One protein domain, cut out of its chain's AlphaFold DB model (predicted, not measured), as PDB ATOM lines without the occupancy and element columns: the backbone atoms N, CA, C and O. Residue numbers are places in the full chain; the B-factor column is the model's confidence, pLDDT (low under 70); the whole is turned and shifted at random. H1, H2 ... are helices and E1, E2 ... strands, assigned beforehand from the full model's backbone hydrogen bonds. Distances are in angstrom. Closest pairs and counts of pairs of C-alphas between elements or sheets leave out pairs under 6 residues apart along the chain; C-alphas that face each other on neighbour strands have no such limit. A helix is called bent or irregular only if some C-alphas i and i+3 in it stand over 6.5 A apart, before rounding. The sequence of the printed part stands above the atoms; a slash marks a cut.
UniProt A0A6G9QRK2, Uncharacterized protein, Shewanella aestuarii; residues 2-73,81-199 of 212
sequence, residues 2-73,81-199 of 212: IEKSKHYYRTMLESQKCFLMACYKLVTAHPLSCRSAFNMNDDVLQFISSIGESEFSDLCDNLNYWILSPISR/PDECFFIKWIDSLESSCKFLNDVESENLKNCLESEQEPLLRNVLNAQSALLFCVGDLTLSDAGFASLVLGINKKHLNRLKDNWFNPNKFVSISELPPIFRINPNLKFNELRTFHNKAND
ATOM      1  N   ILE A   2     -10.111  23.990   4.570       50.84
ATOM      2  CA  ILE A   2     -10.474  22.720   3.900       50.84
ATOM      3  C   ILE A   2      -9.502  22.307   2.771       50.84
ATOM      4  O   ILE A   2      -9.110  21.148   2.695       50.84
ATOM      5  N   GLU A   3      -9.062  23.231   1.911       54.69
ATOM      6  CA  GLU A   3      -8.132  22.899   0.811       54.69
ATOM      7  C   GLU A   3      -6.719  22.523   1.275       54.69
ATOM      8  O   GLU A   3      -6.088  21.659   0.670       54.69
ATOM      9  N   LYS A   4      -6.235  23.117   2.376       59.47
ATOM     10  CA  LYS A   4      -4.927  22.767   2.951       59.47
ATOM     11  C   LYS A   4      -4.952  21.348   3.523       59.47
ATOM     12  O   LYS A   4      -4.056  20.571   3.222       59.47
ATOM     13  N   SER A   5      -6.017  20.974   4.239       64.06
ATOM     14  CA  SER A   5      -6.198  19.605   4.746       64.06
ATOM     15  C   SER A   5      -6.266  18.569   3.617       64.06
ATOM     16  O   SER A   5      -5.646  17.514   3.714       64.06
ATOM     17  N   LYS A   6      -6.940  18.892   2.499       69.94
ATOM     18  CA  LYS A   6      -6.965  18.027   1.303       69.94
ATOM     19  C   LYS A   6      -5.573  17.811   0.705       69.94
ATOM     20  O   LYS A   6      -5.280  16.712   0.246       69.94
ATOM     21  N   HIS A   7      -4.726  18.841   0.697       76.06
ATOM     22  CA  HIS A   7      -3.354  18.720   0.210       76.06
ATOM     23  C   HIS A   7      -2.517  17.791   1.100       76.06
ATOM     24  O   HIS A   7      -1.938  16.845   0.577       76.06
ATOM     25  N   TYR A   8      -2.528  17.982   2.426       73.69
ATOM     26  CA  TYR A   8      -1.790  17.111   3.355       73.69
ATOM     27  C   TYR A   8      -2.226  15.649   3.268       73.69
ATOM     28  O   TYR A   8      -1.386  14.753   3.248       73.69
ATOM     29  N   TYR A   9      -3.532  15.409   3.153       77.00
ATOM     30  CA  TYR A   9      -4.071  14.065   2.990       77.00
ATOM     31  C   TYR A   9      -3.584  13.391   1.699       77.00
ATOM     32  O   TYR A   9      -3.140  12.246   1.735       77.00
ATOM     33  N   ARG A  10      -3.593  14.111   0.568       82.00
ATOM     34  CA  ARG A  10      -3.050  13.600  -0.703       82.00
ATOM     35  C   ARG A  10      -1.563  13.284  -0.591       82.00
ATOM     36  O   ARG A  10      -1.156  12.191  -0.956       82.00
ATOM     37  N   THR A  11      -0.767  14.195  -0.038       83.69
ATOM     38  CA  THR A  11       0.679  13.982   0.135       83.69
ATOM     39  C   THR A  11       0.976  12.791   1.052       83.69
ATOM     40  O   THR A  11       1.905  12.026   0.791       83.69
ATOM     41  N   MET A  12       0.162  12.583   2.091       85.12
ATOM     42  CA  MET A  12       0.262  11.421   2.975       85.12
ATOM     43  C   MET A  12      -0.040  10.110   2.234       85.12
ATOM     44  O   MET A  12       0.718   9.153   2.384       85.12
ATOM     45  N   LEU A  13      -1.105  10.059   1.427       85.50
ATOM     46  CA  LEU A  13      -1.438   8.873   0.631       85.50
ATOM     47  C   LEU A  13      -0.383   8.572  -0.440       85.50
ATOM     48  O   LEU A  13       0.017   7.421  -0.587       85.50
ATOM     49  N   GLU A  14       0.130   9.591  -1.130       88.06
ATOM     50  CA  GLU A  14       1.232   9.422  -2.087       88.06
ATOM     51  C   GLU A  14       2.498   8.896  -1.396       88.06
ATOM     52  O   GLU A  14       3.150   7.973  -1.885       88.06
ATOM     53  N   SER A  15       2.816   9.407  -0.203       89.81
ATOM     54  CA  SER A  15       3.944   8.902   0.589       89.81
ATOM     55  C   SER A  15       3.727   7.455   1.040       89.81
ATOM     56  O   SER A  15       4.666   6.657   1.008       89.81
ATOM     57  N   GLN A  16       2.491   7.083   1.403       90.94
ATOM     58  CA  GLN A  16       2.129   5.693   1.682       90.94
ATOM     59  C   GLN A  16       2.351   4.824   0.440       90.94
ATOM     60  O   GLN A  16       2.984   3.779   0.554       90.94
ATOM     61  N   LYS A  17       1.896   5.247  -0.743       91.75
ATOM     62  CA  LYS A  17       2.122   4.524  -2.003       91.75
ATOM     63  C   LYS A  17       3.613   4.309  -2.270       91.75
ATOM     64  O   LYS A  17       4.022   3.181  -2.537       91.75
ATOM     65  N   CYS A  18       4.442   5.348  -2.148       92.50
ATOM     66  CA  CYS A  18       5.893   5.214  -2.310       92.50
ATOM     67  C   CYS A  18       6.488   4.182  -1.342       92.50
ATOM     68  O   CYS A  18       7.308   3.355  -1.746       92.50
ATOM     69  N   PHE A  19       6.052   4.203  -0.081       93.38
ATOM     70  CA  PHE A  19       6.474   3.234   0.926       93.38
ATOM     71  C   PHE A  19       6.025   1.808   0.583       93.38
ATOM     72  O   PHE A  19       6.844   0.890   0.594       93.38
ATOM     73  N   LEU A  20       4.761   1.621   0.199       93.31
ATOM     74  CA  LEU A  20       4.207   0.324  -0.191       93.31
ATOM     75  C   LEU A  20       4.945  -0.275  -1.390       93.31
ATOM     76  O   LEU A  20       5.282  -1.456  -1.361       93.31
ATOM     77  N   MET A  21       5.259   0.529  -2.407       95.31
ATOM     78  CA  MET A  21       6.029   0.078  -3.571       95.31
ATOM     79  C   MET A  21       7.467  -0.310  -3.205       95.31
ATOM     80  O   MET A  21       8.007  -1.273  -3.753       95.31
ATOM     81  N   ALA A  22       8.102   0.404  -2.273       92.94
ATOM     82  CA  ALA A  22       9.420   0.021  -1.771       92.94
ATOM     83  C   ALA A  22       9.356  -1.308  -0.996       92.94
ATOM     84  O   ALA A  22      10.191  -2.188  -1.217       92.94
ATOM     85  N   CYS A  23       8.339  -1.484  -0.145       92.31
ATOM     86  CA  CYS A  23       8.092  -2.739   0.563       92.31
ATOM     87  C   CYS A  23       7.820  -3.894  -0.400       92.31
ATOM     88  O   CYS A  23       8.384  -4.964  -0.203       92.31
ATOM     89  N   TYR A  24       7.017  -3.681  -1.447       94.00
ATOM     90  CA  TYR A  24       6.753  -4.676  -2.487       94.00
ATOM     91  C   TYR A  24       8.058  -5.220  -3.058       94.00
ATOM     92  O   TYR A  24       8.313  -6.415  -2.956       94.00
ATOM     93  N   LYS A  25       8.934  -4.331  -3.548       93.81
ATOM     94  CA  LYS A  25      10.217  -4.715  -4.154       93.81
ATOM     95  C   LYS A  25      11.103  -5.507  -3.195       93.81
ATOM     96  O   LYS A  25      11.716  -6.493  -3.601       93.81
ATOM     97  N   LEU A  26      11.162  -5.088  -1.929       91.25
ATOM     98  CA  LEU A  26      11.944  -5.783  -0.911       91.25
ATOM     99  C   LEU A  26      11.357  -7.167  -0.589       91.25
ATOM    100  O   LEU A  26      12.099  -8.144  -0.557       91.25
ATOM    101  N   VAL A  27      10.038  -7.273  -0.405       90.94
ATOM    102  CA  VAL A  27       9.352  -8.536  -0.086       90.94
ATOM    103  C   VAL A  27       9.432  -9.522  -1.243       90.94
ATOM    104  O   VAL A  27       9.706 -10.693  -1.007       90.94
ATOM    105  N   THR A  28       9.245  -9.077  -2.488       91.62
ATOM    106  CA  THR A  28       9.346  -9.960  -3.661       91.62
ATOM    107  C   THR A  28      10.747 -10.532  -3.843       91.62
ATOM    108  O   THR A  28      10.888 -11.655  -4.319       91.62
ATOM    109  N   ALA A  29      11.783  -9.779  -3.461       89.94
ATOM    110  CA  ALA A  29      13.166 -10.235  -3.535       89.94
ATOM    111  C   ALA A  29      13.554 -11.108  -2.328       89.94
ATOM    112  O   ALA A  29      14.221 -12.129  -2.492       89.94
ATOM    113  N   HIS A  30      13.119 -10.730  -1.120       89.00
ATOM    114  CA  HIS A  30      13.570 -11.322   0.142       89.00
ATOM    115  C   HIS A  30      12.414 -11.510   1.152       89.00
ATOM    116  O   HIS A  30      12.393 -10.881   2.219       89.00
ATOM    117  N   PRO A  31      11.437 -12.397   0.879       87.38
ATOM    118  CA  PRO A  31      10.215 -12.500   1.682       87.38
ATOM    119  C   PRO A  31      10.465 -13.008   3.112       87.38
ATOM    120  O   PRO A  31       9.865 -12.509   4.064       87.38
ATOM    121  N   LEU A  32      11.386 -13.964   3.291       83.44
ATOM    122  CA  LEU A  32      11.719 -14.530   4.608       83.44
ATOM    123  C   LEU A  32      12.383 -13.498   5.526       83.44
ATOM    124  O   LEU A  32      12.027 -13.382   6.696       83.44
ATOM    125  N   SER A  33      13.302 -12.714   4.970       81.50
ATOM    126  CA  SER A  33      13.970 -11.602   5.643       81.50
ATOM    127  C   SER A  33      12.974 -10.527   6.096       81.50
ATOM    128  O   SER A  33      13.059 -10.015   7.215       81.50
ATOM    129  N   CYS A  34      11.960 -10.243   5.271       83.19
ATOM    130  CA  CYS A  34      10.915  -9.275   5.601       83.19
ATOM    131  C   CYS A  34      10.004  -9.722   6.750       83.19
ATOM    132  O   CYS A  34       9.553  -8.875   7.525       83.19
ATOM    133  N   ARG A  35       9.750 -11.031   6.891       82.94
ATOM    134  CA  ARG A  35       8.897 -11.591   7.952       82.94
ATOM    135  C   ARG A  35       9.323 -11.102   9.335       82.94
ATOM    136  O   ARG A  35       8.513 -10.529  10.059       82.94
ATOM    137  N   SER A  36      10.595 -11.296   9.672       76.12
ATOM    138  CA  SER A  36      11.146 -10.930  10.979       76.12
ATOM    139  C   SER A  36      11.376  -9.426  11.097       76.12
ATOM    140  O   SER A  36      10.990  -8.829  12.099       76.12
ATOM    141  N   ALA A  37      11.943  -8.799  10.060       76.94
ATOM    142  CA  ALA A  37      12.317  -7.385  10.097       76.94
ATOM    143  C   ALA A  37      11.108  -6.439  10.210       76.94
ATOM    144  O   ALA A  37      11.188  -5.414  10.883       76.94
ATOM    145  N   PHE A  38       9.980  -6.790   9.583       79.38
ATOM    146  CA  PHE A  38       8.770  -5.962   9.559       79.38
ATOM    147  C   PHE A  38       7.607  -6.565  10.353       79.38
ATOM    148  O   PHE A  38       6.521  -5.988  10.356       79.38
ATOM    149  N   ASN A  39       7.796  -7.710  11.020       77.31
ATOM    150  CA  ASN A  39       6.728  -8.441  11.711       77.31
ATOM    151  C   ASN A  39       5.505  -8.665  10.786       77.31
ATOM    152  O   ASN A  39       4.363  -8.354  11.139       77.31
ATOM    153  N   MET A  40       5.758  -9.116   9.554       81.06
ATOM    154  CA  MET A  40       4.712  -9.447   8.580       81.06
ATOM    155  C   MET A  40       4.253 -10.896   8.781       81.06
ATOM    156  O   MET A  40       5.076 -11.776   9.038       81.06
ATOM    157  N   ASN A  41       2.948 -11.152   8.665       82.62
ATOM    158  CA  ASN A  41       2.420 -12.516   8.680       82.62
ATOM    159  C   ASN A  41       2.535 -13.174   7.295       82.62
ATOM    160  O   ASN A  41       2.803 -12.512   6.288       82.62
ATOM    161  N   ASP A  42       2.326 -14.489   7.260       85.06
ATOM    162  CA  ASP A  42       2.448 -15.275   6.031       85.06
ATOM    163  C   ASP A  42       1.425 -14.847   4.968       85.06
ATOM    164  O   ASP A  42       1.767 -14.807   3.790       85.06
ATOM    165  N   ASP A  43       0.223 -14.425   5.371       81.69
ATOM    166  CA  ASP A  43      -0.824 -13.972   4.450       81.69
ATOM    167  C   ASP A  43      -0.413 -12.712   3.665       81.69
ATOM    168  O   ASP A  43      -0.593 -12.653   2.446       81.69
ATOM    169  N   VAL A  44       0.174 -11.711   4.337       83.56
ATOM    170  CA  VAL A  44       0.687 -10.484   3.695       83.56
ATOM    171  C   VAL A  44       1.817 -10.825   2.728       83.56
ATOM    172  O   VAL A  44       1.819 -10.365   1.585       83.56
ATOM    173  N   LEU A  45       2.779 -11.636   3.178       86.88
ATOM    174  CA  LEU A  45       3.938 -12.018   2.372       86.88
ATOM    175  C   LEU A  45       3.511 -12.815   1.138       86.88
ATOM    176  O   LEU A  45       3.978 -12.534   0.034       86.88
ATOM    177  N   GLN A  46       2.599 -13.774   1.310       86.19
ATOM    178  CA  GLN A  46       2.051 -14.579   0.224       86.19
ATOM    179  C   GLN A  46       1.290 -13.710  -0.776       86.19
ATOM    180  O   GLN A  46       1.494 -13.862  -1.980       86.19
ATOM    181  N   PHE A  47       0.458 -12.778  -0.301       85.94
ATOM    182  CA  PHE A  47      -0.250 -11.847  -1.174       85.94
ATOM    183  C   PHE A  47       0.727 -11.043  -2.036       85.94
ATOM    184  O   PHE A  47       0.648 -11.121  -3.262       85.94
ATOM    185  N   ILE A  48       1.681 -10.347  -1.409       87.69
ATOM    186  CA  ILE A  48       2.666  -9.493  -2.095       87.69
ATOM    187  C   ILE A  48       3.515 -10.298  -3.082       87.69
ATOM    188  O   ILE A  48       3.779  -9.840  -4.188       87.69
ATOM    189  N   SER A  49       3.900 -11.519  -2.712       86.88
ATOM    190  CA  SER A  49       4.697 -12.388  -3.586       86.88
ATOM    191  C   SER A  49       3.896 -12.945  -4.771       86.88
ATOM    192  O   SER A  49       4.484 -13.374  -5.759       86.88
ATOM    193  N   SER A  50       2.562 -12.976  -4.676       86.06
ATOM    194  CA  SER A  50       1.673 -13.532  -5.709       86.06
ATOM    195  C   SER A  50       1.131 -12.500  -6.701       86.06
ATOM    196  O   SER A  50       0.631 -12.878  -7.762       86.06
ATOM    197  N   ILE A  51       1.190 -11.215  -6.352       85.50
ATOM    198  CA  ILE A  51       0.664 -10.108  -7.153       85.50
ATOM    199  C   ILE A  51       1.771  -9.513  -8.032       85.50
ATOM    200  O   ILE A  51       2.903  -9.302  -7.589       85.50
ATOM    201  N   GLY A  52       1.459  -9.260  -9.304       90.50
ATOM    202  CA  GLY A  52       2.402  -8.631 -10.233       90.50
ATOM    203  C   GLY A  52       2.645  -7.159  -9.893       90.50
ATOM    204  O   GLY A  52       1.771  -6.507  -9.329       90.50
ATOM    205  N   GLU A  53       3.807  -6.613 -10.267       93.62
ATOM    206  CA  GLU A  53       4.183  -5.230  -9.921       93.62
ATOM    207  C   GLU A  53       3.169  -4.210 -10.454       93.62
ATOM    208  O   GLU A  53       2.804  -3.283  -9.736       93.62
ATOM    209  N   SER A  54       2.662  -4.407 -11.678       91.81
ATOM    210  CA  SER A  54       1.633  -3.538 -12.257       91.81
ATOM    211  C   SER A  54       0.313  -3.615 -11.488       91.81
ATOM    212  O   SER A  54      -0.236  -2.581 -11.139       91.81
ATOM    213  N   GLU A  55      -0.155  -4.823 -11.149       86.88
ATOM    214  CA  GLU A  55      -1.393  -5.027 -10.375       86.88
ATOM    215  C   GLU A  55      -1.257  -4.439  -8.959       86.88
ATOM    216  O   GLU A  55      -2.197  -3.855  -8.425       86.88
ATOM    217  N   PHE A  56      -0.073  -4.540  -8.349       88.94
ATOM    218  CA  PHE A  56       0.192  -3.953  -7.039       88.94
ATOM    219  C   PHE A  56       0.287  -2.423  -7.089       88.94
ATOM    220  O   PHE A  56      -0.223  -1.752  -6.191       88.94
ATOM    221  N   SER A  57       0.903  -1.868  -8.136       90.56
ATOM    222  CA  SER A  57       0.926  -0.423  -8.375       90.56
ATOM    223  C   SER A  57      -0.491   0.108  -8.570       90.56
ATOM    224  O   SER A  57      -0.871   1.057  -7.894       90.56
ATOM    225  N   ASP A  58      -1.298  -0.539  -9.414       84.94
ATOM    226  CA  ASP A  58      -2.695  -0.162  -9.636       84.94
ATOM    227  C   ASP A  58      -3.502  -0.237  -8.335       84.94
ATOM    228  O   ASP A  58      -4.288   0.660  -8.030       84.94
ATOM    229  N   LEU A  59      -3.279  -1.265  -7.509       84.81
ATOM    230  CA  LEU A  59      -3.887  -1.346  -6.186       84.81
ATOM    231  C   LEU A  59      -3.489  -0.145  -5.318       84.81
ATOM    232  O   LEU A  59      -4.375   0.489  -4.747       84.81
ATOM    233  N   CYS A  60      -2.198   0.191  -5.245       86.56
ATOM    234  CA  CYS A  60      -1.705   1.327  -4.464       86.56
ATOM    235  C   CYS A  60      -2.274   2.670  -4.942       86.56
ATOM    236  O   CYS A  60      -2.613   3.508  -4.108       86.56
ATOM    237  N   ASP A  61      -2.422   2.860  -6.252       84.12
ATOM    238  CA  ASP A  61      -2.963   4.082  -6.865       84.12
ATOM    239  C   ASP A  61      -4.435   4.306  -6.516       84.12
ATOM    240  O   ASP A  61      -4.908   5.440  -6.478       84.12
ATOM    241  N   ASN A  62      -5.150   3.223  -6.219       76.81
ATOM    242  CA  ASN A  62      -6.560   3.243  -5.850       76.81
ATOM    243  C   ASN A  62      -6.790   3.160  -4.326       76.81
ATOM    244  O   ASN A  62      -7.938   3.084  -3.874       76.81
ATOM    245  N   LEU A  63      -5.728   3.172  -3.508       77.31
ATOM    246  CA  LEU A  63      -5.851   3.200  -2.048       77.31
ATOM    247  C   LEU A  63      -6.238   4.598  -1.555       77.31
ATOM    248  O   LEU A  63      -5.399   5.472  -1.353       77.31
ATOM    249  N   ASN A  64      -7.518   4.763  -1.230       72.88
ATOM    250  CA  ASN A  64      -8.044   5.976  -0.596       72.88
ATOM    251  C   ASN A  64      -8.050   5.898   0.941       72.88
ATOM    252  O   ASN A  64      -8.823   6.586   1.599       72.88
ATOM    253  N   TYR A  65      -7.266   5.014   1.554       74.19
ATOM    254  CA  TYR A  65      -7.253   4.846   3.008       74.19
ATOM    255  C   TYR A  65      -5.883   4.409   3.512       74.19
ATOM    256  O   TYR A  65      -5.035   3.905   2.770       74.19
ATOM    257  N   TRP A  66      -5.669   4.643   4.803       79.88
ATOM    258  CA  TRP A  66      -4.442   4.274   5.484       79.88
ATOM    259  C   TRP A  66      -4.417   2.773   5.775       79.88
ATOM    260  O   TRP A  66      -5.358   2.240   6.362       79.88
ATOM    261  N   ILE A  67      -3.348   2.095   5.362       84.19
ATOM    262  CA  ILE A  67      -3.206   0.634   5.496       84.19
ATOM    263  C   ILE A  67      -1.955   0.209   6.264       84.19
ATOM    264  O   ILE A  67      -1.655  -0.983   6.377       84.19
ATOM    265  N   LEU A  68      -1.212   1.176   6.790       86.69
ATOM    266  CA  LEU A  68      -0.003   0.921   7.555       86.69
ATOM    267  C   LEU A  68      -0.332   0.805   9.041       86.69
ATOM    268  O   LEU A  68      -1.220   1.480   9.558       86.69
ATOM    269  N   SER A  69       0.409  -0.037   9.749       82.31
ATOM    270  CA  SER A  69       0.389  -0.078  11.206       82.31
ATOM    271  C   SER A  69       1.799   0.092  11.766       82.31
ATOM    272  O   SER A  69       2.774  -0.316  11.125       82.31
ATOM    273  N   PRO A  70       1.941   0.692  12.958       82.75
ATOM    274  CA  PRO A  70       3.207   0.689  13.669       82.75
ATOM    275  C   PRO A  70       3.717  -0.736  13.924       82.75
ATOM    276  O   PRO A  70       2.944  -1.661  14.202       82.75
ATOM    277  N   ILE A  71       5.034  -0.916  13.859       80.88
ATOM    278  CA  ILE A  71       5.691  -2.167  14.234       80.88
ATOM    279  C   ILE A  71       5.807  -2.219  15.763       80.88
ATOM    280  O   ILE A  71       6.429  -1.362  16.394       80.88
ATOM    281  N   SER A  72       5.200  -3.246  16.355       72.81
ATOM    282  CA  SER A  72       5.341  -3.593  17.774       72.81
ATOM    283  C   SER A  72       6.615  -4.405  18.017       72.81
ATOM    284  O   SER A  72       7.149  -5.023  17.090       72.81
ATOM    285  N   ARG A  73       7.082  -4.462  19.271       64.75
ATOM    286  CA  ARG A  73       8.184  -5.359  19.640       64.75
ATOM    287  C   ARG A  73       7.840  -6.830  19.318       64.75
ATOM    288  O   ARG A  73       6.686  -7.223  19.477       64.75
ATOM    289  N   PRO A  81      -0.575   0.094  22.777       59.78
ATOM    290  CA  PRO A  81      -0.079   0.953  21.698       59.78
ATOM    291  C   PRO A  81       1.194   1.742  22.066       59.78
ATOM    292  O   PRO A  81       1.916   2.169  21.158       59.78
ATOM    293  N   ASP A  82       1.511   1.902  23.356       65.31
ATOM    294  CA  ASP A  82       2.670   2.662  23.840       65.31
ATOM    295  C   ASP A  82       4.000   1.883  23.714       65.31
ATOM    296  O   ASP A  82       5.084   2.452  23.862       65.31
ATOM    297  N   GLU A  83       3.959   0.599  23.342       67.25
ATOM    298  CA  GLU A  83       5.145  -0.265  23.232       67.25
ATOM    299  C   GLU A  83       5.689  -0.445  21.800       67.25
ATOM    300  O   GLU A  83       6.612  -1.238  21.557       67.25
ATOM    301  N   CYS A  84       5.162   0.301  20.827       76.06
ATOM    302  CA  CYS A  84       5.597   0.213  19.431       76.06
ATOM    303  C   CYS A  84       6.796   1.122  19.095       76.06
ATOM    304  O   CYS A  84       7.095   2.103  19.782       76.06
ATOM    305  N   PHE A  85       7.501   0.811  18.000       78.31
ATOM    306  CA  PHE A  85       8.646   1.607  17.539       78.31
ATOM    307  C   PHE A  85       8.258   3.036  17.146       78.31
ATOM    308  O   PHE A  85       9.073   3.942  17.301       78.31
ATOM    309  N   PHE A  86       7.015   3.257  16.706       81.81
ATOM    310  CA  PHE A  86       6.522   4.592  16.366       81.81
ATOM    311  C   PHE A  86       6.433   5.500  17.594       81.81
ATOM    312  O   PHE A  86       6.927   6.623  17.551       81.81
ATOM    313  N   ILE A  87       5.894   5.006  18.712       80.44
ATOM    314  CA  ILE A  87       5.841   5.779  19.961       80.44
ATOM    315  C   ILE A  87       7.246   6.061  20.497       80.44
ATOM    316  O   ILE A  87       7.541   7.189  20.878       80.44
ATOM    317  N   LYS A  88       8.158   5.086  20.439       78.50
ATOM    318  CA  LYS A  88       9.561   5.315  20.829       78.50
ATOM    319  C   LYS A  88      10.244   6.357  19.960       78.50
ATOM    320  O   LYS A  88      11.043   7.143  20.463       78.50
ATOM    321  N   TRP A  89       9.941   6.365  18.665       80.62
ATOM    322  CA  TRP A  89      10.433   7.392  17.761       80.62
ATOM    323  C   TRP A  89       9.893   8.764  18.178       80.62
ATOM    324  O   TRP A  89      10.697   9.678  18.352       80.62
ATOM    325  N   ILE A  90       8.587   8.893  18.455       81.75
ATOM    326  CA  ILE A  90       7.989  10.134  18.987       81.75
ATOM    327  C   ILE A  90       8.692  10.572  20.278       81.75
ATOM    328  O   ILE A  90       9.059  11.736  20.409       81.75
ATOM    329  N   ASP A  91       8.935   9.658  21.213       77.75
ATOM    330  CA  ASP A  91       9.594   9.974  22.485       77.75
ATOM    331  C   ASP A  91      11.071  10.373  22.293       77.75
ATOM    332  O   ASP A  91      11.601  11.237  23.001       77.75
ATOM    333  N   SER A  92      11.737   9.832  21.271       74.75
ATOM    334  CA  SER A  92      13.070  10.290  20.863       74.75
ATOM    335  C   SER A  92      13.066  11.709  20.280       74.75
ATOM    336  O   SER A  92      14.075  12.412  20.372       74.75
ATOM    337  N   LEU A  93      11.927  12.206  19.771       74.31
ATOM    338  CA  LEU A  93      11.809  13.594  19.302       74.31
ATOM    339  C   LEU A  93      11.947  14.614  20.433       74.31
ATOM    340  O   LEU A  93      12.283  15.763  20.157       74.31
ATOM    341  N   GLU A  94      11.843  14.209  21.702       67.75
ATOM    342  CA  GLU A  94      12.096  15.055  22.879       67.75
ATOM    343  C   GLU A  94      13.561  14.954  23.363       67.75
ATOM    344  O   GLU A  94      14.244  15.966  23.525       67.75
ATOM    345  N   SER A  95      14.144  13.751  23.415       61.25
ATOM    346  CA  SER A  95      15.523  13.535  23.899       61.25
ATOM    347  C   SER A  95      16.623  13.778  22.845       61.25
ATOM    348  O   SER A  95      16.508  13.366  21.700       61.25
ATOM    349  N   SER A  96      17.744  14.422  23.187       53.38
ATOM    350  CA  SER A  96      18.924  14.520  22.293       53.38
ATOM    351  C   SER A  96      19.639  13.174  22.071       53.38
ATOM    352  O   SER A  96      20.740  13.137  21.520       53.38
ATOM    353  N   CYS A  97      19.055  12.073  22.549       48.12
ATOM    354  CA  CYS A  97      19.596  10.732  22.427       48.12
ATOM    355  C   CYS A  97      19.286  10.160  21.047       48.12
ATOM    356  O   CYS A  97      18.173  10.269  20.536       48.12
ATOM    357  N   LYS A  98      20.284   9.497  20.460       54.34
ATOM    358  CA  LYS A  98      20.105   8.717  19.242       54.34
ATOM    359  C   LYS A  98      19.086   7.608  19.521       54.34
ATOM    360  O   LYS A  98      19.411   6.669  20.241       54.34
ATOM    361  N   PHE A  99      17.908   7.690  18.894       54.91
ATOM    362  CA  PHE A  99      16.902   6.612  18.778       54.91
ATOM    363  C   PHE A  99      17.525   5.241  18.437       54.91
ATOM    364  O   PHE A  99      17.001   4.181  18.765       54.91
ATOM    365  N   LEU A 100      18.694   5.304  17.809       49.69
ATOM    366  CA  LEU A 100      19.498   4.226  17.279       49.69
ATOM    367  C   LEU A 100      20.094   3.281  18.320       49.69
ATOM    368  O   LEU A 100      20.084   2.075  18.104       49.69
ATOM    369  N   ASN A 101      20.564   3.777  19.468       46.44
ATOM    370  CA  ASN A 101      21.320   2.923  20.393       46.44
ATOM    371  C   ASN A 101      20.467   1.799  21.016       46.44
ATOM    372  O   ASN A 101      21.023   0.767  21.380       46.44
ATOM    373  N   ASP A 102      19.141   1.966  21.072       48.97
ATOM    374  CA  ASP A 102      18.227   0.999  21.694       48.97
ATOM    375  C   ASP A 102      17.465   0.123  20.682       48.97
ATOM    376  O   ASP A 102      16.829  -0.859  21.075       48.97
ATOM    377  N   VAL A 103      17.491   0.467  19.384       51.62
ATOM    378  CA  VAL A 103      16.761  -0.267  18.332       51.62
ATOM    379  C   VAL A 103      17.688  -0.872  17.266       51.62
ATOM    380  O   VAL A 103      17.331  -1.887  16.667       51.62
ATOM    381  N   GLU A 104      18.881  -0.312  17.031       45.34
ATOM    382  CA  GLU A 104      19.700  -0.669  15.863       45.34
ATOM    383  C   GLU A 104      20.594  -1.910  15.984       45.34
ATOM    384  O   GLU A 104      20.889  -2.495  14.941       45.34
ATOM    385  N   SER A 105      21.099  -2.332  17.149       46.16
ATOM    386  CA  SER A 105      22.244  -3.263  17.086       46.16
ATOM    387  C   SER A 105      21.883  -4.720  16.783       46.16
ATOM    388  O   SER A 105      22.700  -5.403  16.173       46.16
ATOM    389  N   GLU A 106      20.700  -5.214  17.168       44.91
ATOM    390  CA  GLU A 106      20.449  -6.668  17.144       44.91
ATOM    391  C   GLU A 106      19.356  -7.171  16.193       44.91
ATOM    392  O   GLU A 106      19.469  -8.304  15.741       44.91
ATOM    393  N   ASN A 107      18.333  -6.386  15.829       50.59
ATOM    394  CA  ASN A 107      17.166  -6.954  15.121       50.59
ATOM    395  C   ASN A 107      17.111  -6.712  13.606       50.59
ATOM    396  O   ASN A 107      16.469  -7.486  12.910       50.59
ATOM    397  N   LEU A 108      17.753  -5.673  13.059       53.75
ATOM    398  CA  LEU A 108      17.675  -5.376  11.613       53.75
ATOM    399  C   LEU A 108      18.945  -5.721  10.852       53.75
ATOM    400  O   LEU A 108      18.869  -6.402   9.833       53.75
ATOM    401  N   LYS A 109      20.112  -5.327  11.377       49.56
ATOM    402  CA  LYS A 109      21.410  -5.706  10.794       49.56
ATOM    403  C   LYS A 109      21.645  -7.218  10.802       49.56
ATOM    404  O   LYS A 109      22.309  -7.716   9.905       49.56
ATOM    405  N   ASN A 110      21.083  -7.941  11.773       53.16
ATOM    406  CA  ASN A 110      21.210  -9.399  11.843       53.16
ATOM    407  C   ASN A 110      20.187 -10.144  10.970       53.16
ATOM    408  O   ASN A 110      20.370 -11.330  10.714       53.16
ATOM    409  N   CYS A 111      19.107  -9.485  10.535       57.62
ATOM    410  CA  CYS A 111      18.048 -10.124   9.746       57.62
ATOM    411  C   CYS A 111      18.179  -9.899   8.234       57.62
ATOM    412  O   CYS A 111      17.554 -10.638   7.470       57.62
ATOM    413  N   LEU A 112      18.952  -8.896   7.803       62.28
ATOM    414  CA  LEU A 112      19.072  -8.501   6.399       62.28
ATOM    415  C   LEU A 112      20.531  -8.599   5.939       62.28
ATOM    416  O   LEU A 112      21.422  -7.990   6.528       62.28
ATOM    417  N   GLU A 113      20.765  -9.380   4.886       69.00
ATOM    418  CA  GLU A 113      22.088  -9.566   4.283       69.00
ATOM    419  C   GLU A 113      22.539  -8.316   3.505       69.00
ATOM    420  O   GLU A 113      21.721  -7.484   3.104       69.00
ATOM    421  N   SER A 114      23.847  -8.175   3.252       69.25
ATOM    422  CA  SER A 114      24.417  -6.995   2.573       69.25
ATOM    423  C   SER A 114      23.850  -6.761   1.168       69.25
ATOM    424  O   SER A 114      23.696  -5.618   0.744       69.25
ATOM    425  N   GLU A 115      23.478  -7.826   0.457       73.38
ATOM    426  CA  GLU A 115      22.835  -7.760  -0.861       73.38
ATOM    427  C   GLU A 115      21.463  -7.056  -0.845       73.38
ATOM    428  O   GLU A 115      21.035  -6.507  -1.859       73.38
ATOM    429  N   GLN A 116      20.807  -7.001   0.317       77.25
ATOM    430  CA  GLN A 116      19.465  -6.437   0.503       77.25
ATOM    431  C   GLN A 116      19.507  -4.942   0.871       77.25
ATOM    432  O   GLN A 116      18.478  -4.258   0.843       77.25
ATOM    433  N   GLU A 117      20.692  -4.412   1.203       77.56
ATOM    434  CA  GLU A 117      20.891  -3.053   1.715       77.56
ATOM    435  C   GLU A 117      20.306  -1.952   0.804       77.56
ATOM    436  O   GLU A 117      19.645  -1.047   1.327       77.56
ATOM    437  N   PRO A 118      20.453  -1.998  -0.539       84.38
ATOM    438  CA  PRO A 118      19.884  -0.965  -1.408       84.38
ATOM    439  C   PRO A 118      18.351  -0.919  -1.363       84.38
ATOM    440  O   PRO A 118      17.760   0.162  -1.321       84.38
ATOM    441  N   LEU A 119      17.695  -2.083  -1.344       86.81
ATOM    442  CA  LEU A 119      16.234  -2.180  -1.281       86.81
ATOM    443  C   LEU A 119      15.713  -1.748   0.090       86.81
ATOM    444  O   LEU A 119      14.749  -0.985   0.163       86.81
ATOM    445  N   LEU A 120      16.390  -2.155   1.165       84.44
ATOM    446  CA  LEU A 120      16.084  -1.685   2.512       84.44
ATOM    447  C   LEU A 120      16.189  -0.161   2.598       84.44
ATOM    448  O   LEU A 120      15.282   0.498   3.100       84.44
ATOM    449  N   ARG A 121      17.257   0.425   2.052       82.50
ATOM    450  CA  ARG A 121      17.458   1.876   2.060       82.50
ATOM    451  C   ARG A 121      16.337   2.618   1.332       82.50
ATOM    452  O   ARG A 121      15.910   3.672   1.799       82.50
ATOM    453  N   ASN A 122      15.805   2.060   0.243       87.25
ATOM    454  CA  ASN A 122      14.629   2.620  -0.431       87.25
ATOM    455  C   ASN A 122      13.396   2.633   0.484       87.25
ATOM    456  O   ASN A 122      12.686   3.638   0.527       87.25
ATOM    457  N   VAL A 123      13.168   1.558   1.247       88.38
ATOM    458  CA  VAL A 123      12.077   1.492   2.235       88.38
ATOM    459  C   VAL A 123      12.256   2.555   3.317       88.38
ATOM    460  O   VAL A 123      11.313   3.285   3.615       88.38
ATOM    461  N   LEU A 124      13.462   2.698   3.870       84.44
ATOM    462  CA  LEU A 124      13.744   3.668   4.936       84.44
ATOM    463  C   LEU A 124      13.621   5.123   4.461       84.44
ATOM    464  O   LEU A 124      13.071   5.973   5.168       84.44
ATOM    465  N   ASN A 125      14.055   5.408   3.232       82.81
ATOM    466  CA  ASN A 125      13.867   6.715   2.605       82.81
ATOM    467  C   ASN A 125      12.375   7.033   2.411       82.81
ATOM    468  O   ASN A 125      11.930   8.131   2.749       82.81
ATOM    469  N   ALA A 126      11.588   6.070   1.922       89.12
ATOM    470  CA  ALA A 126      10.148   6.246   1.740       89.12
ATOM    471  C   ALA A 126       9.405   6.405   3.080       89.12
ATOM    472  O   ALA A 126       8.562   7.291   3.219       89.12
ATOM    473  N   GLN A 127       9.770   5.616   4.098       87.94
ATOM    474  CA  GLN A 127       9.255   5.756   5.464       87.94
ATOM    475  C   GLN A 127       9.495   7.160   6.007       87.94
ATOM    476  O   GLN A 127       8.686   7.710   6.745       87.94
ATOM    477  N   SER A 128      10.618   7.754   5.658       81.69
ATOM    478  CA  SER A 128      10.975   9.050   6.197       81.69
ATOM    479  C   SER A 128      10.173  10.182   5.579       81.69
ATOM    480  O   SER A 128       9.727  11.069   6.302       81.69
ATOM    481  N   ALA A 129       9.884  10.110   4.278       83.50
ATOM    482  CA  ALA A 129       8.900  10.989   3.647       83.50
ATOM    483  C   ALA A 129       7.513  10.850   4.305       83.50
ATOM    484  O   ALA A 129       6.832  11.846   4.554       83.50
ATOM    485  N   LEU A 130       7.123   9.622   4.663       86.56
ATOM    486  CA  LEU A 130       5.884   9.349   5.388       86.56
ATOM    487  C   LEU A 130       5.876   9.994   6.784       86.56
ATOM    488  O   LEU A 130       4.909  10.664   7.138       86.56
ATOM    489  N   LEU A 131       6.956   9.843   7.560       84.81
ATOM    490  CA  LEU A 131       7.112  10.476   8.876       84.81
ATOM    491  C   LEU A 131       7.059  12.005   8.772       84.81
ATOM    492  O   LEU A 131       6.426  12.643   9.614       84.81
ATOM    493  N   PHE A 132       7.640  12.582   7.712       82.75
ATOM    494  CA  PHE A 132       7.508  14.006   7.403       82.75
ATOM    495  C   PHE A 132       6.051  14.438   7.242       82.75
ATOM    496  O   PHE A 132       5.593  15.369   7.905       82.75
ATOM    497  N   CYS A 133       5.301  13.713   6.414       82.69
ATOM    498  CA  CYS A 133       3.886  13.994   6.199       82.69
ATOM    499  C   CYS A 133       3.068  13.850   7.486       82.69
ATOM    500  O   CYS A 133       2.155  14.635   7.723       82.69
ATOM    501  N   VAL A 134       3.402  12.870   8.326       81.94
ATOM    502  CA  VAL A 134       2.743  12.626   9.615       81.94
ATOM    503  C   VAL A 134       2.933  13.790  10.584       81.94
ATOM    504  O   VAL A 134       1.967  14.222  11.224       81.94
ATOM    505  N   GLY A 135       4.148  14.320  10.697       81.94
ATOM    506  CA  GLY A 135       4.412  15.467  11.555       81.94
ATOM    507  C   GLY A 135       3.713  16.741  11.070       81.94
ATOM    508  O   GLY A 135       3.033  17.407  11.854       81.94
ATOM    509  N   ASP A 136       3.758  17.015   9.765       81.62
ATOM    510  CA  ASP A 136       3.059  18.158   9.163       81.62
ATOM    511  C   ASP A 136       1.533  18.049   9.314       81.62
ATOM    512  O   ASP A 136       0.851  19.018   9.671       81.62
ATOM    513  N   LEU A 137       0.983  16.850   9.109       79.06
ATOM    514  CA  LEU A 137      -0.435  16.569   9.308       79.06
ATOM    515  C   LEU A 137      -0.846  16.763  10.766       79.06
ATOM    516  O   LEU A 137      -1.900  17.330  11.032       79.06
ATOM    517  N   THR A 138      -0.009  16.352  11.715       81.81
ATOM    518  CA  THR A 138      -0.280  16.498  13.150       81.81
ATOM    519  C   THR A 138      -0.431  17.964  13.568       81.81
ATOM    520  O   THR A 138      -1.228  18.283  14.458       81.81
ATOM    521  N   LEU A 139       0.283  18.873  12.902       80.12
ATOM    522  CA  LEU A 139       0.162  20.315  13.109       80.12
ATOM    523  C   LEU A 139      -1.067  20.917  12.421       80.12
ATOM    524  O   LEU A 139      -1.667  21.848  12.958       80.12
ATOM    525  N   SER A 140      -1.452  20.392  11.255       79.00
ATOM    526  CA  SER A 140      -2.586  20.906  10.479       79.00
ATOM    527  C   SER A 140      -3.946  20.353  10.923       79.00
ATOM    528  O   SER A 140      -4.930  21.090  10.897       79.00
ATOM    529  N   ASP A 141      -4.029  19.067  11.264       80.88
ATOM    530  CA  ASP A 141      -5.255  18.349  11.628       80.88
ATOM    531  C   ASP A 141      -4.947  17.207  12.609       80.88
ATOM    532  O   ASP A 141      -4.791  16.031  12.272       80.88
ATOM    533  N   ALA A 142      -4.850  17.582  13.877       80.00
ATOM    534  CA  ALA A 142      -4.461  16.674  14.944       80.00
ATOM    535  C   ALA A 142      -5.494  15.573  15.231       80.00
ATOM    536  O   ALA A 142      -5.122  14.492  15.685       80.00
ATOM    537  N   GLY A 143      -6.782  15.851  14.996       79.19
ATOM    538  CA  GLY A 143      -7.848  14.867  15.189       79.19
ATOM    539  C   GLY A 143      -7.734  13.750  14.162       79.19
ATOM    540  O   GLY A 143      -7.732  12.573  14.520       79.19
ATOM    541  N   PHE A 144      -7.531  14.126  12.899       76.00
ATOM    542  CA  PHE A 144      -7.298  13.169  11.830       76.00
ATOM    543  C   PHE A 144      -5.983  12.392  12.014       76.00
ATOM    544  O   PHE A 144      -5.979  11.168  11.897       76.00
ATOM    545  N   ALA A 145      -4.887  13.063  12.389       76.94
ATOM    546  CA  ALA A 145      -3.611  12.399  12.671       76.94
ATOM    547  C   ALA A 145      -3.722  11.368  13.810       76.94
ATOM    548  O   ALA A 145      -3.233  10.249  13.677       76.94
ATOM    549  N   SER A 146      -4.406  11.713  14.909       78.88
ATOM    550  CA  SER A 146      -4.649  10.789  16.027       78.88
ATOM    551  C   SER A 146      -5.401   9.535  15.578       78.88
ATOM    552  O   SER A 146      -5.025   8.430  15.968       78.88
ATOM    553  N   LEU A 147      -6.406   9.701  14.713       72.50
ATOM    554  CA  LEU A 147      -7.213   8.602  14.192       72.50
ATOM    555  C   LEU A 147      -6.422   7.683  13.252       72.50
ATOM    556  O   LEU A 147      -6.462   6.467  13.413       72.50
ATOM    557  N   VAL A 148      -5.681   8.250  12.297       72.31
ATOM    558  CA  VAL A 148      -4.910   7.478  11.307       72.31
ATOM    559  C   VAL A 148      -3.746   6.723  11.950       72.31
ATOM    560  O   VAL A 148      -3.456   5.588  11.581       72.31
ATOM    561  N   LEU A 149      -3.082   7.346  12.921       73.69
ATOM    562  CA  LEU A 149      -1.883   6.796  13.552       73.69
ATOM    563  C   LEU A 149      -2.196   5.930  14.774       73.69
ATOM    564  O   LEU A 149      -1.298   5.267  15.288       73.69
ATOM    565  N   GLY A 150      -3.440   5.958  15.260       73.94
ATOM    566  CA  GLY A 150      -3.842   5.251  16.473       73.94
ATOM    567  C   GLY A 150      -3.105   5.735  17.725       73.94
ATOM    568  O   GLY A 150      -2.864   4.945  18.633       73.94
ATOM    569  N   ILE A 151      -2.715   7.016  17.777       76.19
ATOM    570  CA  ILE A 151      -1.960   7.587  18.903       76.19
ATOM    571  C   ILE A 151      -2.848   8.406  19.834       76.19
ATOM    572  O   ILE A 151      -3.715   9.170  19.401       76.19
ATOM    573  N   ASN A 152      -2.592   8.280  21.136       82.19
ATOM    574  CA  ASN A 152      -3.308   9.022  22.168       82.19
ATOM    575  C   ASN A 152      -2.895  10.512  22.218       82.19
ATOM    576  O   ASN A 152      -1.897  10.946  21.635       82.19
ATOM    577  N   LYS A 153      -3.661  11.312  22.971       84.06
ATOM    578  CA  LYS A 153      -3.459  12.767  23.093       84.06
ATOM    579  C   LYS A 153      -2.072  13.151  23.628       84.06
ATOM    580  O   LYS A 153      -1.548  14.195  23.245       84.06
ATOM    581  N   LYS A 154      -1.477  12.331  24.501       87.38
ATOM    582  CA  LYS A 154      -0.142  12.579  25.066       87.38
ATOM    583  C   LYS A 154       0.922  12.514  23.965       87.38
ATOM    584  O   LYS A 154       1.681  13.467  23.814       87.38
ATOM    585  N   HIS A 155       0.935  11.445  23.167       85.25
ATOM    586  CA  HIS A 155       1.883  11.281  22.057       85.25
ATOM    587  C   HIS A 155       1.647  12.286  20.928       85.25
ATOM    588  O   HIS A 155       2.600  12.836  20.384       85.25
ATOM    589  N   LEU A 156       0.384  12.605  20.642       85.69
ATOM    590  CA  LEU A 156       0.026  13.645  19.680       85.69
ATOM    591  C   LEU A 156       0.599  15.015  20.072       85.69
ATOM    592  O   LEU A 156       1.155  15.711  19.228       85.69
ATOM    593  N   ASN A 157       0.486  15.404  21.346       86.50
ATOM    594  CA  ASN A 157       1.057  16.661  21.834       86.50
ATOM    595  C   ASN A 157       2.587  16.646  21.770       86.50
ATOM    596  O   ASN A 157       3.173  17.588  21.253       86.50
ATOM    597  N   ARG A 158       3.231  15.548  22.188       84.56
ATOM    598  CA  ARG A 158       4.692  15.397  22.069       84.56
ATOM    599  C   ARG A 158       5.178  15.576  20.638       84.56
ATOM    600  O   ARG A 158       6.151  16.295  20.423       84.56
ATOM    601  N   LEU A 159       4.494  14.952  19.677       84.00
ATOM    602  CA  LEU A 159       4.812  15.089  18.262       84.00
ATOM    603  C   LEU A 159       4.693  16.555  17.826       84.00
ATOM    604  O   LEU A 159       5.638  17.078  17.252       84.00
ATOM    605  N   LYS A 160       3.600  17.252  18.169       85.06
ATOM    606  CA  LYS A 160       3.438  18.687  17.857       85.06
ATOM    607  C   LYS A 160       4.544  19.561  18.437       85.06
ATOM    608  O   LYS A 160       5.087  20.400  17.725       85.06
ATOM    609  N   ASP A 161       4.852  19.367  19.715       84.44
ATOM    610  CA  ASP A 161       5.753  20.241  20.466       84.44
ATOM    611  C   ASP A 161       7.216  20.067  20.030       84.44
ATOM    612  O   ASP A 161       8.021  20.984  20.177       84.44
ATOM    613  N   ASN A 162       7.556  18.908  19.452       77.94
ATOM    614  CA  ASN A 162       8.932  18.546  19.117       77.94
ATOM    615  C   ASN A 162       9.194  18.314  17.619       77.94
ATOM    616  O   ASN A 162      10.347  18.091  17.245       77.94
ATOM    617  N   TRP A 163       8.174  18.385  16.754       77.75
ATOM    618  CA  TRP A 163       8.290  18.054  15.325       77.75
ATOM    619  C   TRP A 163       9.393  18.835  14.599       77.75
ATOM    620  O   TRP A 163      10.218  18.255  13.899       77.75
ATOM    621  N   PHE A 164       9.446  20.153  14.802       68.00
ATOM    622  CA  PHE A 164      10.409  21.031  14.129       68.00
ATOM    623  C   PHE A 164      11.758  21.141  14.844       68.00
ATOM    624  O   PHE A 164      12.489  22.102  14.604       68.00
ATOM    625  N   ASN A 165      12.113  20.206  15.730       64.62
ATOM    626  CA  ASN A 165      13.406  20.260  16.403       64.62
ATOM    627  C   ASN A 165      14.551  20.082  15.373       64.62
ATOM    628  O   ASN A 165      14.735  18.975  14.855       64.62
ATOM    629  N   PRO A 166      15.353  21.130  15.073       49.97
ATOM    630  CA  PRO A 166      16.318  21.118  13.966       49.97
ATOM    631  C   PRO A 166      17.419  20.061  14.121       49.97
ATOM    632  O   PRO A 166      18.046  19.665  13.143       49.97
ATOM    633  N   ASN A 167      17.639  19.583  15.348       45.66
ATOM    634  CA  ASN A 167      18.704  18.646  15.695       45.66
ATOM    635  C   ASN A 167      18.340  17.167  15.469       45.66
ATOM    636  O   ASN A 167      19.143  16.298  15.802       45.66
ATOM    637  N   LYS A 168      17.146  16.857  14.935       53.38
ATOM    638  CA  LYS A 168      16.618  15.474  14.865       53.38
ATOM    639  C   LYS A 168      16.270  14.968  13.473       53.38
ATOM    640  O   LYS A 168      15.985  13.789  13.313       53.38
ATOM    641  N   PHE A 169      16.429  15.809  12.454       52.41
ATOM    642  CA  PHE A 169      16.460  15.357  11.058       52.41
ATOM    643  C   PHE A 169      17.784  14.659  10.692       52.41
ATOM    644  O   PHE A 169      18.015  14.314   9.534       52.41
ATOM    645  N   VAL A 170      18.662  14.452  11.681       45.06
ATOM    646  CA  VAL A 170      19.937  13.754  11.537       45.06
ATOM    647  C   VAL A 170      19.667  12.262  11.341       45.06
ATOM    648  O   VAL A 170      19.388  11.526  12.279       45.06
ATOM    649  N   SER A 171      19.785  11.870  10.072       50.72
ATOM    650  CA  SER A 171      19.811  10.509   9.539       50.72
ATOM    651  C   SER A 171      18.510   9.715   9.673       50.72
ATOM    652  O   SER A 171      18.434   8.652  10.273       50.72
ATOM    653  N   ILE A 172      17.495  10.182   8.956       52.53
ATOM    654  CA  ILE A 172      16.423   9.350   8.379       52.53
ATOM    655  C   ILE A 172      16.928   7.995   7.844       52.53
ATOM    656  O   ILE A 172      16.251   6.978   7.967       52.53
ATOM    657  N   SER A 173      18.148   7.979   7.302       49.47
ATOM    658  CA  SER A 173      18.854   6.794   6.813       49.47
ATOM    659  C   SER A 173      19.291   5.792   7.889       49.47
ATOM    660  O   SER A 173      19.660   4.679   7.531       49.47
ATOM    661  N   GLU A 174      19.264   6.162   9.169       56.94
ATOM    662  CA  GLU A 174      19.590   5.290  10.308       56.94
ATOM    663  C   GLU A 174      18.319   4.799  11.028       56.94
ATOM    664  O   GLU A 174      18.375   3.956  11.914       56.94
ATOM    665  N   LEU A 175      17.121   5.265  10.653       67.06
ATOM    666  CA  LEU A 175      15.912   4.799  11.330       67.06
ATOM    667  C   LEU A 175      15.631   3.319  11.000       67.06
ATOM    668  O   LEU A 175      15.556   2.965   9.823       67.06
ATOM    669  N   PRO A 176      15.386   2.450  11.997       73.06
ATOM    670  CA  PRO A 176      14.770   1.148  11.758       73.06
ATOM    671  C   PRO A 176      13.378   1.319  11.119       73.06
ATOM    672  O   PRO A 176      12.747   2.372  11.269       73.06
ATOM    673  N   PRO A 177      12.833   0.293  10.443       79.69
ATOM    674  CA  PRO A 177      11.427   0.261  10.090       79.69
ATOM    675  C   PRO A 177      10.541   0.482  11.317       79.69
ATOM    676  O   PRO A 177      10.668  -0.173  12.350       79.69
ATOM    677  N   ILE A 178       9.635   1.435  11.178       82.50
ATOM    678  CA  ILE A 178       8.667   1.871  12.179       82.50
ATOM    679  C   ILE A 178       7.254   1.488  11.736       82.50
ATOM    680  O   ILE A 178       6.409   1.193  12.582       82.50
ATOM    681  N   PHE A 179       7.005   1.447  10.425       86.31
ATOM    682  CA  PHE A 179       5.739   1.009   9.850       86.31
ATOM    683  C   PHE A 179       5.869  -0.343   9.160       86.31
ATOM    684  O   PHE A 179       6.893  -0.676   8.564       86.31
ATOM    685  N   ARG A 180       4.774  -1.095   9.193       85.50
ATOM    686  CA  ARG A 180       4.530  -2.273   8.363       85.50
ATOM    687  C   ARG A 180       3.173  -2.141   7.695       85.50
ATOM    688  O   ARG A 180       2.336  -1.336   8.099       85.50
ATOM    689  N   ILE A 181       2.934  -2.989   6.711       85.19
ATOM    690  CA  ILE A 181       1.586  -3.209   6.204       85.19
ATOM    691  C   ILE A 181       0.772  -3.887   7.313       85.19
ATOM    692  O   ILE A 181       1.266  -4.818   7.954       85.19
ATOM    693  N   ASN A 182      -0.447  -3.407   7.576       80.19
ATOM    694  CA  ASN A 182      -1.254  -3.920   8.678       80.19
ATOM    695  C   ASN A 182      -1.539  -5.429   8.488       80.19
ATOM    696  O   ASN A 182      -2.211  -5.801   7.525       80.19
ATOM    697  N   PRO A 183      -1.066  -6.302   9.402       72.56
ATOM    698  CA  PRO A 183      -1.175  -7.751   9.235       72.56
ATOM    699  C   PRO A 183      -2.616  -8.262   9.338       72.56
ATOM    700  O   PRO A 183      -2.909  -9.366   8.892       72.56
ATOM    701  N   ASN A 184      -3.526  -7.462   9.898       73.44
ATOM    702  CA  ASN A 184      -4.941  -7.811  10.015       73.44
ATOM    703  C   ASN A 184      -5.741  -7.462   8.750       73.44
ATOM    704  O   ASN A 184      -6.955  -7.672   8.714       73.44
ATOM    705  N   LEU A 185      -5.095  -6.903   7.721       71.69
ATOM    706  CA  LEU A 185      -5.748  -6.650   6.445       71.69
ATOM    707  C   LEU A 185      -6.019  -7.964   5.730       71.69
ATOM    708  O   LEU A 185      -5.127  -8.769   5.467       71.69
ATOM    709  N   LYS A 186      -7.273  -8.148   5.344       69.56
ATOM    710  CA  LYS A 186      -7.684  -9.286   4.538       69.56
ATOM    711  C   LYS A 186      -7.434  -8.974   3.065       69.56
ATOM    712  O   LYS A 186      -8.326  -8.519   2.354       69.56
ATOM    713  N   PHE A 187      -6.214  -9.216   2.592       64.56
ATOM    714  CA  PHE A 187      -5.810  -8.881   1.219       64.56
ATOM    715  C   PHE A 187      -6.657  -9.543   0.130       64.56
ATOM    716  O   PHE A 187      -6.893  -8.945  -0.916       64.56
ATOM    717  N   ASN A 188      -7.197 -10.735   0.391       58.78
ATOM    718  CA  ASN A 188      -8.146 -11.377  -0.519       58.78
ATOM    719  C   ASN A 188      -9.436 -10.557  -0.684       58.78
ATOM    720  O   ASN A 188      -9.992 -10.483  -1.780       58.78
ATOM    721  N   GLU A 189      -9.891  -9.890   0.380       59.09
ATOM    722  CA  GLU A 189     -11.013  -8.953   0.312       59.09
ATOM    723  C   GLU A 189     -10.586  -7.682  -0.438       59.09
ATOM    724  O   GLU A 189     -11.301  -7.263  -1.341       59.09
ATOM    725  N   LEU A 190      -9.388  -7.138  -0.180       58.25
ATOM    726  CA  LEU A 190      -8.837  -5.966  -0.886       58.25
ATOM    727  C   LEU A 190      -8.702  -6.159  -2.399       58.25
ATOM    728  O   LEU A 190      -9.116  -5.294  -3.165       58.25
ATOM    729  N   ARG A 191      -8.185  -7.308  -2.839       56.62
ATOM    730  CA  ARG A 191      -8.091  -7.674  -4.259       56.62
ATOM    731  C   ARG A 191      -9.475  -7.784  -4.895       56.62
ATOM    732  O   ARG A 191      -9.697  -7.317  -6.007       56.62
ATOM    733  N   THR A 192     -10.430  -8.356  -4.162       53.09
ATOM    734  CA  THR A 192     -11.831  -8.449  -4.599       53.09
ATOM    735  C   THR A 192     -12.495  -7.071  -4.662       53.09
ATOM    736  O   THR A 192     -13.286  -6.825  -5.570       53.09
ATOM    737  N   PHE A 193     -12.168  -6.163  -3.738       50.12
ATOM    738  CA  PHE A 193     -12.621  -4.776  -3.760       50.12
ATOM    739  C   PHE A 193     -11.995  -4.002  -4.916       50.12
ATOM    740  O   PHE A 193     -12.747  -3.355  -5.619       50.12
ATOM    741  N   HIS A 194     -10.693  -4.116  -5.187       49.44
ATOM    742  CA  HIS A 194     -10.042  -3.476  -6.338       49.44
ATOM    743  C   HIS A 194     -10.654  -3.942  -7.669       49.44
ATOM    744  O   HIS A 194     -11.077  -3.122  -8.482       49.44
ATOM    745  N   ASN A 195     -10.846  -5.255  -7.826       50.03
ATOM    746  CA  ASN A 195     -11.489  -5.829  -9.011       50.03
ATOM    747  C   ASN A 195     -12.962  -5.408  -9.173       50.03
ATOM    748  O   ASN A 195     -13.491  -5.485 -10.277       50.03
ATOM    749  N   LYS A 196     -13.629  -4.965  -8.096       42.75
ATOM    750  CA  LYS A 196     -14.999  -4.417  -8.117       42.75
ATOM    751  C   LYS A 196     -15.049  -2.880  -8.130       42.75
ATOM    752  O   LYS A 196     -16.064  -2.317  -8.521       42.75
ATOM    753  N   ALA A 197     -13.991  -2.197  -7.696       42.16
ATOM    754  CA  ALA A 197     -13.911  -0.742  -7.538       42.16
ATOM    755  C   ALA A 197     -13.671  -0.012  -8.860       42.16
ATOM    756  O   ALA A 197     -14.002   1.168  -8.954       42.16
ATOM    757  N   ASN A 198     -13.207  -0.717  -9.899       41.88
ATOM    758  CA  ASN A 198     -13.257  -0.206 -11.272       41.88
ATOM    759  C   ASN A 198     -14.692   0.166 -11.718       41.88
ATOM    760  O   ASN A 198     -14.831   0.925 -12.671       41.88
ATOM    761  N   ASP A 199     -15.734  -0.275 -10.992       35.22
ATOM    762  CA  ASP A 199     -17.136   0.078 -11.245       35.22
ATOM    763  C   ASP A 199     -17.785   0.997 -10.184       35.22
ATOM    764  O   ASP A 199     -18.907   1.456 -10.396       35.22
TER     765      ASP A 199
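AT A GLANCE: This is residues 2 to 73 and 81 to 199 of the 212 residues of an uncharacterized protein of Shewanella aestuarii (UniProt A0A6G9QRK2). Two long helices, H1 and H7, lie side by side and run opposite ways, and shorter helices gather in two groups, with the small sheet E1 E2 between them near the middle of the domain. H2, H3 and H4 pack on residues 17 to 28 of H1 and H10 packs on H3; H8 and H9 pack on residues 134 to 139 of H7 and H5 packs on H9. The printed part has 191 residues with ten named helices and two named strands, in the order H1 H2 H3 H4 E1 H5 H6 H7 H8 H9 E2 H10, and the sheet's order is E1 - E2, antiparallel. The class is mostly helix. The whole is compact, with a radius of gyration of the C-alphas of 16.5 A and spans of 45 by 45 by 25 A.

HOW THE PARTS SIT: H1, residues 2 to 29, is the hub and touches four helices. With H2, residues 31 to 38, it touches only at the corner, and only just, with 3 pairs of C-alphas within 8 A; Val 27 and Cys 34 are closest at 5.9 A. With residues 24 to 28 alone H1 touches H3, residues 42 to 50, about perpendicular at 85 degrees; the closest C-alphas are those of Thr 28 and Ser 49, 5.2 A. With residues 17 to 24 alone it touches H4, residues 53 to 61, at a shallow tilt of 20 degrees, opposite ways, closest at the C-alphas of Lys 17 and Cys 60, 5.6 A. H7, residues 114 to 140, touches H1 with 31 pairs of C-alphas within 8 A, at a shallow tilt of 15 degrees, opposite ways; the closest are those of Phe 19 and Ala 126, 4.8 A. H7 and H8, residues 142 to 149, form a helical hairpin at a shallow tilt of 26 degrees, where residues 134 to 138 of H7 alone touch H8, closest at the C-alphas of Thr 138 and Ala 145, 5.3 A. H9, residues 153 to 162, touches H5, residues 85 to 92, closest at the C-alphas of Leu 159 and Ile 90, 5.9 A. H6, residues 100 to 103, is near H5. H10, residues 187 to 197, touches H3, closest at the C-alphas of Phe 187 and Phe 47, 6.7 A. E1, residues 68 to 70, and E2, residues 179 to 181, are antiparallel neighbours; N 69 and O 180 are within hydrogen-bond range at 2.9 A. Every O i to N i+4 pair is within hydrogen-bond range in H1, H3, H4, H5, H8, H9 and H10; in H2 it is 3 of 4, in H7 21 of 23, and H6 is too short for such a pair.

IN THESE COORDINATES: H1 begins at C-alpha 2, (-10.474, 22.720, 3.900), and measures 41.2 A from first to last C-alpha. H7, 39.6 A long, begins at C-alpha 114, (24.417, -6.995, 2.573); it has a kink of 28 degrees near residue 121 and is irregular, with C-alphas 115 and 118 at 7.4 A. H9 measures 14.2 A and H10 14.4 A, H10 ending at C-alpha 197, (-13.911, -0.742, -7.538).

THE WHOLE: The two C-alphas farthest apart are those of Ser 96 and Asp 199, 51.3 A. Residues 74 to 80 are not printed; C-alphas 73 and 81 are 10.6 A apart across the cut. The link from H9 to E2, residues 163 to 178, is long. The mean pLDDT of the printed part is 74.8; 56 residues are under 70, among them residues 94 to 114, 164 to 175 and 186 to 199.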